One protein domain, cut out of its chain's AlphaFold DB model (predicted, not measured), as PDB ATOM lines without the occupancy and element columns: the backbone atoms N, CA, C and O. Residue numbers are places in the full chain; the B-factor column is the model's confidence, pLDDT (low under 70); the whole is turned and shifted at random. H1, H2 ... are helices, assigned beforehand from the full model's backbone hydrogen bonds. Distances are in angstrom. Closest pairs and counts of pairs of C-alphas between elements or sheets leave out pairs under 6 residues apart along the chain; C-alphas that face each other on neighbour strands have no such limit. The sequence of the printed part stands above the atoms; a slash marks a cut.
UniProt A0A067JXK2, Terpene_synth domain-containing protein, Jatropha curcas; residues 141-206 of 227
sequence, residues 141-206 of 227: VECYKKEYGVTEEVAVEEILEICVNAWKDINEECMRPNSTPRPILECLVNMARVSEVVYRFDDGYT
ATOM      1  N   VAL A 141     322.658 300.365 280.633       67.75
ATOM      2  CA  VAL A 141     322.556 301.468 281.606       67.75
ATOM      3  C   VAL A 141     322.259 300.934 283.009       67.75
ATOM      4  O   VAL A 141     322.908 301.330 283.974       67.75
ATOM      5  N   GLU A 142     321.317 299.998 283.143       67.12
ATOM      6  CA  GLU A 142     320.992 299.376 284.435       67.12
ATOM      7  C   GLU A 142     322.170 298.578 285.000       67.12
ATOM      8  O   GLU A 142     322.440 298.645 286.203       67.12
ATOM      9  N   CYS A 143     322.896 297.862 284.137       73.25
ATOM     10  CA  CYS A 143     324.121 297.164 284.513       73.25
ATOM     11  C   CYS A 143     325.188 298.146 285.019       73.25
ATOM     12  O   CYS A 143     325.701 297.954 286.122       73.25
ATOM     13  N   TYR A 144     325.454 299.231 284.282       72.38
ATOM     14  CA  TYR A 144     326.462 300.233 284.645       72.38
ATOM     15  C   TYR A 144     326.119 300.955 285.959       72.38
ATOM     16  O   TYR A 144     326.951 301.049 286.861       72.38
ATOM     17  N   LYS A 145     324.861 301.386 286.137       84.56
ATOM     18  CA  LYS A 145     324.380 301.987 287.398       84.56
ATOM     19  C   LYS A 145     324.605 301.059 288.587       84.56
ATOM     20  O   LYS A 145     325.026 301.504 289.651       84.56
ATOM     21  N   LYS A 146     324.307 299.768 288.421       81.12
ATOM     22  CA  LYS A 146     324.436 298.772 289.489       81.12
ATOM     23  C   LYS A 146     325.893 298.474 289.836       81.12
ATOM     24  O   LYS A 146     326.194 298.265 291.006       81.12
ATOM     25  N   GLU A 147     326.766 298.425 288.837       88.75
ATOM     26  CA  GLU A 147     328.186 298.124 289.015       88.75
ATOM     27  C   GLU A 147     328.943 299.288 289.666       88.75
ATOM     28  O   GLU A 147     329.682 299.075 290.626       88.75
ATOM     29  N   TYR A 148     328.701 300.515 289.202       88.75
ATOM     30  CA  TYR A 148     329.450 301.701 289.627       88.75
ATOM     31  C   TYR A 148     328.712 302.570 290.657       88.75
ATOM     32  O   TYR A 148     329.283 303.523 291.183       88.75
ATOM     33  N   GLY A 149     327.453 302.254 290.976       90.88
ATOM     34  CA  GLY A 149     326.651 302.996 291.957       90.88
ATOM     35  C   GLY A 149     326.309 304.427 291.527       90.88
ATOM     36  O   GLY A 149     326.105 305.287 292.383       90.88
ATOM     37  N   VAL A 150     326.278 304.691 290.219       91.25
ATOM     38  CA  VAL A 150     326.080 306.026 289.633       91.25
ATOM     39  C   VAL A 150     324.616 306.305 289.281       91.25
ATOM     40  O   VAL A 150     323.770 305.404 289.275       91.25
ATOM     41  N   THR A 151     324.304 307.571 288.984       86.50
ATOM     42  CA  THR A 151     322.983 307.950 288.464       86.50
ATOM     43  C   THR A 151     322.811 307.487 287.019       86.50
ATOM     44  O   THR A 151     323.754 307.051 286.359       86.50
ATOM     45  N   GLU A 152     321.579 307.555 286.525       71.94
ATOM     46  CA  GLU A 152     321.274 307.175 285.148       71.94
ATOM     47  C   GLU A 152     321.915 308.109 284.131       71.94
ATOM     48  O   GLU A 152     322.465 307.641 283.143       71.94
ATOM     49  N   GLU A 153     321.903 309.410 284.411       73.31
ATOM     50  CA  GLU A 153     322.473 310.439 283.546       73.31
ATOM     51  C   GLU A 153     323.974 310.217 283.352       73.31
ATOM     52  O   GLU A 153     324.446 310.210 282.220       73.31
ATOM     53  N   VAL A 154     324.694 309.945 284.446       79.06
ATOM     54  CA  VAL A 154     326.131 309.635 284.410       79.06
ATOM     55  C   VAL A 154     326.387 308.340 283.639       79.06
ATOM     56  O   VAL A 154     327.270 308.294 282.793       79.06
ATOM     57  N   ALA A 155     325.593 307.292 283.877       68.81
ATOM     58  CA  ALA A 155     325.736 306.036 283.141       68.81
ATOM     59  C   ALA A 155     325.488 306.208 281.631       68.81
ATOM     60  O   ALA A 155     326.186 305.600 280.825       68.81
ATOM     61  N   VAL A 156     324.511 307.031 281.238       73.00
ATOM     62  CA  VAL A 156     324.226 307.332 279.828       73.00
ATOM     63  C   VAL A 156     325.373 308.113 279.190       73.00
ATOM     64  O   VAL A 156     325.794 307.748 278.095       73.00
ATOM     65  N   GLU A 157     325.892 309.146 279.853       75.19
ATOM     66  CA  GLU A 157     327.018 309.945 279.353       75.19
ATOM     67  C   GLU A 157     328.266 309.078 279.118       75.19
ATOM     68  O   GLU A 157     328.830 309.094 278.026       75.19
ATOM     69  N   GLU A 158     328.620 308.231 280.086       78.38
ATOM     70  CA  GLU A 158     329.759 307.309 279.989       78.38
ATOM     71  C   GLU A 158     329.571 306.259 278.885       78.38
ATOM     72  O   GLU A 158     330.486 305.980 278.111       78.38
ATOM     73  N   ILE A 159     328.369 305.684 278.749       72.25
ATOM     74  CA  ILE A 159     328.077 304.724 277.673       72.25
ATOM     75  C   ILE A 159     328.163 305.398 276.298       72.25
ATOM     76  O   ILE A 159     328.671 304.792 275.353       72.25
ATOM     77  N   LEU A 160     327.693 306.642 276.166       77.50
ATOM     78  CA  LEU A 160     327.821 307.400 274.922       77.50
ATOM     79  C   LEU A 160     329.290 307.670 274.581       77.50
ATOM     80  O   LEU A 160     329.674 307.500 273.424       77.50
ATOM     81  N   GLU A 161     330.112 308.017 275.569       81.25
ATOM     82  CA  GLU A 161     331.551 308.211 275.389       81.25
ATOM     83  C   GLU A 161     332.254 306.906 274.973       81.25
ATOM     84  O   GLU A 161     333.073 306.902 274.053       81.25
ATOM     85  N   ILE A 162     331.875 305.763 275.557       81.19
ATOM     86  CA  ILE A 162     332.352 304.439 275.120       81.19
ATOM     87  C   ILE A 162     331.997 304.192 273.648       81.19
ATOM     88  O   ILE A 162     332.851 303.750 272.879       81.19
ATOM     89  N   CYS A 163     330.769 304.498 273.224       79.25
ATOM     90  CA  CYS A 163     330.349 304.354 271.827       79.25
ATOM     91  C   CYS A 163     331.130 305.280 270.879       79.25
ATOM     92  O   CYS A 163     331.485 304.870 269.771       79.25
ATOM     93  N   VAL A 164     331.413 306.520 271.293       79.88
ATOM     94  CA  VAL A 164     332.230 307.470 270.518       79.88
ATOM     95  C   VAL A 164     333.651 306.938 270.342       79.88
ATOM     96  O   VAL A 164     334.152 306.920 269.216       79.88
ATOM     97  N   ASN A 165     334.273 306.448 271.415       84.56
ATOM     98  CA  ASN A 165     335.619 305.878 271.366       84.56
ATOM     99  C   ASN A 165     335.668 304.595 270.528       84.56
ATOM    100  O   ASN A 165     336.504 304.479 269.639       84.56
ATOM    101  N   ALA A 166     334.690 303.698 270.684       86.56
ATOM    102  CA  ALA A 166     334.589 302.499 269.852       86.56
ATOM    103  C   ALA A 166     334.462 302.831 268.351       86.56
ATOM    104  O   ALA A 166     334.973 302.101 267.502       86.56
ATOM    105  N   TRP A 167     333.804 303.939 267.993       86.81
ATOM    106  CA  TRP A 167     333.749 304.391 266.602       86.81
ATOM    107  C   TRP A 167     335.117 304.854 266.076       86.81
ATOM    108  O   TRP A 167     335.463 304.553 264.932       86.81
ATOM    109  N   LYS A 168     335.919 305.536 266.906       87.56
ATOM    110  CA  LYS A 168     337.301 305.919 266.570       87.56
ATOM    111  C   LYS A 168     338.191 304.686 266.380       87.56
ATOM    112  O   LYS A 168     338.906 304.621 265.381       87.56
ATOM    113  N   ASP A 169     338.059 303.675 267.238       87.69
ATOM    114  CA  ASP A 169     338.737 302.381 267.075       87.69
ATOM    115  C   ASP A 169     338.377 301.710 265.735       87.69
ATOM    116  O   ASP A 169     339.252 301.253 264.994       87.69
ATOM    117  N   ILE A 170     337.086 301.688 265.372       86.81
ATOM    118  CA  ILE A 170     336.619 301.153 264.081       86.81
ATOM    119  C   ILE A 170     337.255 301.919 262.912       86.81
ATOM    120  O   ILE A 170     337.715 301.297 261.947       86.81
ATOM    121  N   ASN A 171     337.288 303.253 262.983       87.56
ATOM    122  CA  ASN A 171     337.913 304.091 261.961       87.56
ATOM    123  C   ASN A 171     339.407 303.774 261.818       87.56
ATOM    124  O   ASN A 171     339.881 303.584 260.695       87.56
ATOM    125  N   GLU A 172     340.139 303.657 262.930       86.69
ATOM    126  CA  GLU A 172     341.564 303.317 262.930       86.69
ATOM    127  C   GLU A 172     341.845 301.988 262.247       86.69
ATOM    128  O   GLU A 172     342.672 301.919 261.335       86.69
ATOM    129  N   GLU A 173     341.139 300.933 262.647       84.50
ATOM    130  CA  GLU A 173     341.340 299.595 262.094       84.50
ATOM    131  C   GLU A 173     340.997 299.533 260.598       84.50
ATOM    132  O   GLU A 173     341.665 298.844 259.819       84.50
ATOM    133  N   CYS A 174     340.014 300.320 260.150       82.88
ATOM    134  CA  CYS A 174     339.689 300.452 258.728       82.88
ATOM    135  C   CYS A 174     340.753 301.209 257.921       82.88
ATOM    136  O   CYS A 174     340.845 301.023 256.700       82.88
ATOM    137  N   MET A 175     341.523 302.084 258.569       81.12
ATOM    138  CA  MET A 175     342.579 302.877 257.937       81.12
ATOM    139  C   MET A 175     343.952 302.206 257.991       81.12
ATOM    140  O   MET A 175     344.784 302.456 257.112       81.12
ATOM    141  N   ARG A 176     344.196 301.339 258.978       81.81
ATOM    142  CA  ARG A 176     345.445 300.585 259.101       81.81
ATOM    143  C   ARG A 176     345.631 299.652 257.899       81.81
ATOM    144  O   ARG A 176     344.672 299.017 257.452       81.81
ATOM    145  N   PRO A 177     346.861 299.523 257.365       79.06
ATOM    146  CA  PRO A 177     347.168 298.478 256.402       79.06
ATOM    147  C   PRO A 177     346.858 297.121 257.030       79.06
ATOM    148  O   PRO A 177     347.524 296.699 257.973       79.06
ATOM    149  N   ASN A 178     345.836 296.444 256.521       74.56
ATOM    150  CA  ASN A 178     345.436 295.138 257.013       74.56
ATOM    151  C   ASN A 178     345.393 294.130 255.856       74.56
ATOM    152  O   ASN A 178     345.238 294.488 254.688       74.56
ATOM    153  N   SER A 179     345.579 292.850 256.182       83.25
ATOM    154  CA  SER A 179     345.493 291.745 255.219       83.25
ATOM    155  C   SER A 179     344.050 291.348 254.899       83.25
ATOM    156  O   SER A 179     343.822 290.442 254.097       83.25
ATOM    157  N   THR A 180     343.077 291.975 255.557       81.50
ATOM    158  CA  THR A 180     341.666 291.638 255.436       81.50
ATOM    159  C   THR A 180     341.107 292.246 254.149       81.50
ATOM    160  O   THR A 180     341.239 293.446 253.914       81.50
ATOM    161  N   PRO A 181     340.442 291.453 253.293       87.00
ATOM    162  CA  PRO A 181     339.779 291.989 252.115       87.00
ATOM    163  C   PRO A 181     338.790 293.108 252.469       87.00
ATOM    164  O   PRO A 181     337.939 292.945 253.345       87.00
ATOM    165  N   ARG A 182     338.853 294.220 251.725       83.50
ATOM    166  CA  ARG A 182     337.969 295.391 251.882       83.50
ATOM    167  C   ARG A 182     336.476 295.057 252.030       83.50
ATOM    168  O   ARG A 182     335.871 295.609 252.944       83.50
ATOM    169  N   PRO A 183     335.889 294.131 251.245       83.31
ATOM    170  CA  PRO A 183     334.473 293.784 251.386       83.31
ATOM    171  C   PRO A 183     334.093 293.229 252.769       83.31
ATOM    172  O   PRO A 183     332.976 293.441 253.234       83.31
ATOM    173  N   ILE A 184     335.016 292.537 253.448       82.25
ATOM    174  CA  ILE A 184     334.776 291.990 254.791       82.25
ATOM    175  C   ILE A 184     334.761 293.122 255.822       82.25
ATOM    176  O   ILE A 184     333.863 293.177 256.658       82.25
ATOM    177  N   LEU A 185     335.710 294.059 255.728       82.81
ATOM    178  CA  LEU A 185     335.727 295.253 256.581       82.81
ATOM    179  C   LEU A 185     334.467 296.095 256.376       82.81
ATOM    180  O   LEU A 185     333.833 296.502 257.343       82.81
ATOM    181  N   GLU A 186     334.067 296.311 255.122       83.69
ATOM    182  CA  GLU A 186     332.850 297.053 254.788       83.69
ATOM    183  C   GLU A 186     331.604 296.393 255.377       83.69
ATOM    184  O   GLU A 186     330.746 297.092 255.907       83.69
ATOM    185  N   CYS A 187     331.515 295.060 255.348       81.00
ATOM    186  CA  CYS A 187     330.429 294.330 255.994       81.00
ATOM    187  C   CYS A 187     330.377 294.607 257.506       81.00
ATOM    188  O   CYS A 187     329.321 294.980 258.017       81.00
ATOM    189  N   LEU A 188     331.511 294.506 258.208       81.31
ATOM    190  CA  LEU A 188     331.592 294.745 259.655       81.31
ATOM    191  C   LEU A 188     331.244 296.194 260.028       81.31
ATOM    192  O   LEU A 188     330.444 296.425 260.934       81.31
ATOM    193  N   VAL A 189     331.771 297.174 259.291       85.75
ATOM    194  CA  VAL A 189     331.450 298.597 259.503       85.75
ATOM    195  C   VAL A 189     329.981 298.880 259.204       85.75
ATOM    196  O   VAL A 189     329.331 299.632 259.928       85.75
ATOM    197  N   ASN A 190     329.419 298.269 258.159       86.06
ATOM    198  CA  ASN A 190     328.007 298.438 257.834       86.06
ATOM    199  C   ASN A 190     327.093 297.874 258.930       86.06
ATOM    200  O   ASN A 190     326.042 298.462 259.164       86.06
ATOM    201  N   MET A 191     327.495 296.819 259.649       79.75
ATOM    202  CA  MET A 191     326.756 296.343 260.828       79.75
ATOM    203  C   MET A 191     326.752 297.388 261.952       79.75
ATOM    204  O   MET A 191     325.693 297.681 262.500       79.75
ATOM    205  N   ALA A 192     327.897 298.015 262.243       81.62
ATOM    206  CA  ALA A 192     327.967 299.104 263.222       81.62
ATOM    207  C   ALA A 192     327.088 300.306 262.813       81.62
ATOM    208  O   ALA A 192     326.353 300.852 263.634       81.62
ATOM    209  N   ARG A 193     327.075 300.658 261.520       87.44
ATOM    210  CA  ARG A 193     326.187 301.698 260.963       87.44
ATOM    211  C   ARG A 193     324.704 301.349 261.091       87.44
ATOM    212  O   ARG A 193     323.884 302.236 261.317       87.44
ATOM    213  N   VAL A 194     324.330 300.073 260.947       84.19
ATOM    214  CA  VAL A 194     322.945 299.627 261.182       84.19
ATOM    215  C   VAL A 194     322.553 299.891 262.629       84.19
ATOM    216  O   VAL A 194     321.484 300.450 262.852       84.19
ATOM    217  N   SER A 195     323.417 299.569 263.593       78.62
ATOM    218  CA  SER A 195     323.160 299.867 265.005       78.62
ATOM    219  C   SER A 195     322.981 301.368 265.259       78.62
ATOM    220  O   SER A 195     322.012 301.745 265.913       78.62
ATOM    221  N   GLU A 196     323.831 302.220 264.674       82.38
ATOM    222  CA  GLU A 196     323.712 303.687 264.757       82.38
ATOM    223  C   GLU A 196     322.383 304.207 264.182       82.38
ATOM    224  O   GLU A 196     321.811 305.155 264.713       82.38
ATOM    225  N   VAL A 197     321.850 303.588 263.119       83.75
ATOM    226  CA  VAL A 197     320.548 303.966 262.538       83.75
ATOM    227  C   VAL A 197     319.372 303.441 263.359       83.75
ATOM    228  O   VAL A 197     318.414 304.180 263.579       83.75
ATOM    229  N   VAL A 198     319.413 302.169 263.756       78.62
ATOM    230  CA  VAL A 198     318.291 301.466 264.394       78.62
ATOM    231  C   VAL A 198     318.061 301.959 265.818       78.62
ATOM    232  O   VAL A 198     316.912 302.118 266.209       78.62
ATOM    233  N   TYR A 199     319.131 302.249 266.560       73.94
ATOM    234  CA  TYR A 199     319.054 302.651 267.966       73.94
ATOM    235  C   TYR A 199     319.235 304.161 268.185       73.94
ATOM    236  O   TYR A 199     319.488 304.605 269.302       73.94
ATOM    237  N   ARG A 200     319.125 304.973 267.121       76.12
ATOM    238  CA  ARG A 200     319.434 306.414 267.182       76.12
ATOM    239  C   ARG A 200     318.558 307.190 268.164       76.12
ATOM    240  O   ARG A 200     319.033 308.142 268.779       76.12
ATOM    241  N   PHE A 201     317.273 306.847 268.221       70.88
ATOM    242  CA  PHE A 201     316.254 307.602 268.956       70.88
ATOM    243  C   PHE A 201     315.553 306.765 270.026       70.88
ATOM    244  O   PHE A 201     315.170 307.295 271.063       70.88
ATOM    245  N   ASP A 202     315.373 305.476 269.762       66.75
ATOM    246  CA  ASP A 202     314.708 304.507 270.624       66.75
ATOM    247  C   ASP A 202     315.202 303.090 270.290       66.75
ATOM    248  O   ASP A 202     316.107 302.909 269.474       66.75
ATOM    249  N   ASP A 203     314.609 302.072 270.917       67.88
ATOM    250  CA  ASP A 203     314.745 300.686 270.466       67.88
ATOM    251  C   ASP A 203     313.959 300.475 269.161       67.88
ATOM    252  O   ASP A 203     312.882 299.873 269.143       67.88
ATOM    253  N   GLY A 204     314.510 300.978 268.055       65.06
ATOM    254  CA  GLY A 204     313.926 300.839 266.726       65.06
ATOM    255  C   GLY A 204     313.920 299.398 266.212       65.06
ATOM    256  O   GLY A 204     313.249 299.111 265.221       65.06
ATOM    257  N   TYR A 205     314.639 298.476 266.864       65.75
ATOM    258  CA  TYR A 205     314.656 297.064 266.490       65.75
ATOM    259  C   TYR A 205     313.392 296.353 266.983       65.75
ATOM    260  O   TYR A 205     312.714 295.676 266.210       65.75
ATOM    261  N   THR A 206     313.043 296.542 268.257       63.78
ATOM    262  CA  THR A 206     311.849 295.934 268.867       63.78
ATOM    263  C   THR A 206     310.597 296.786 268.653       63.78
ATOM    264  O   THR A 206     309.489 296.255 268.529       63.78
TER     265      THR A 206
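Overview. This is residues 141 to 206 of the 227 residues of the protein "Terpene_synth domain-containing protein" of Jatropha curcas (UniProt A0A067JXK2). What shape do these atoms make? Two longer helices, H2 and H3, make a loose, narrow V that closes near their link, and the short helix H1 sets across H2 at its opposite end. What is it built of? The printed part has 66 residues with three named helices, in the order H1, H2, H3, and no named strand; its class is all helix. How tightly is it gathered? It is loose, with a radius of gyration of the C-alphas of 15.1 A, and its C-alphas span 43 by 26 by 14 A, only just flat.

Arrangement. How does the first helix stand to the second? H1, residues 141 to 148, touches H2, residues 152 to 175, with residues 152 to 159 of H2 alone. The closest C-alphas are those of Val 141 and Ala 155, 5.8 A apart, and the lines are about perpendicular, at 79 degrees. Where does the third helix come in? H3, residues 182 to 198, is close to H2 but not clearly touching, with 2 pairs of C-alphas within 8 A; the closest C-alphas are those of Cys 174 and Leu 185, 6.9 A apart. These two helices run opposite ways at a shallow tilt of 20 degrees, and H1 and H3 are apart. What do the backbones show? In H1, H2 and H3 every O i to N i+4 pair is within hydrogen-bond range.

Along the chain. Where does the first element begin? H1 begins at C-alpha 141, at (322.556, 301.468, 281.606), and ends at residue 148; it is 10.6 A long from first to last C-alpha. How far does the longest helix run? H2 has 24 residues and is 34.8 A long, from C-alpha 152 at (321.274, 307.175, 285.148) to C-alpha 175 at (342.579, 302.877, 257.937). Where does the last helix end? H3 is 24.1 A long and ends at C-alpha 198, at (318.291, 301.466, 264.394).

Size, cuts and confidence. How large is it? The two C-alphas farthest apart are those of Gly 149 and Pro 181, 43.4 A, while those of Val 141 and Thr 206, the first and last printed, are 17.5 A apart. How are the helices joined? The link from H1 to H2 is tight, with 3 residues, and that from H2 to H3 is short, with 6; the printed part has no cut. Residues 175 to 181, of which 175 belongs to H2, stand free. Where is the model less sure? The mean pLDDT of the printed part is 79.8, and residues 141 to 142, residue 155 and residues 202 to 206 are under 70.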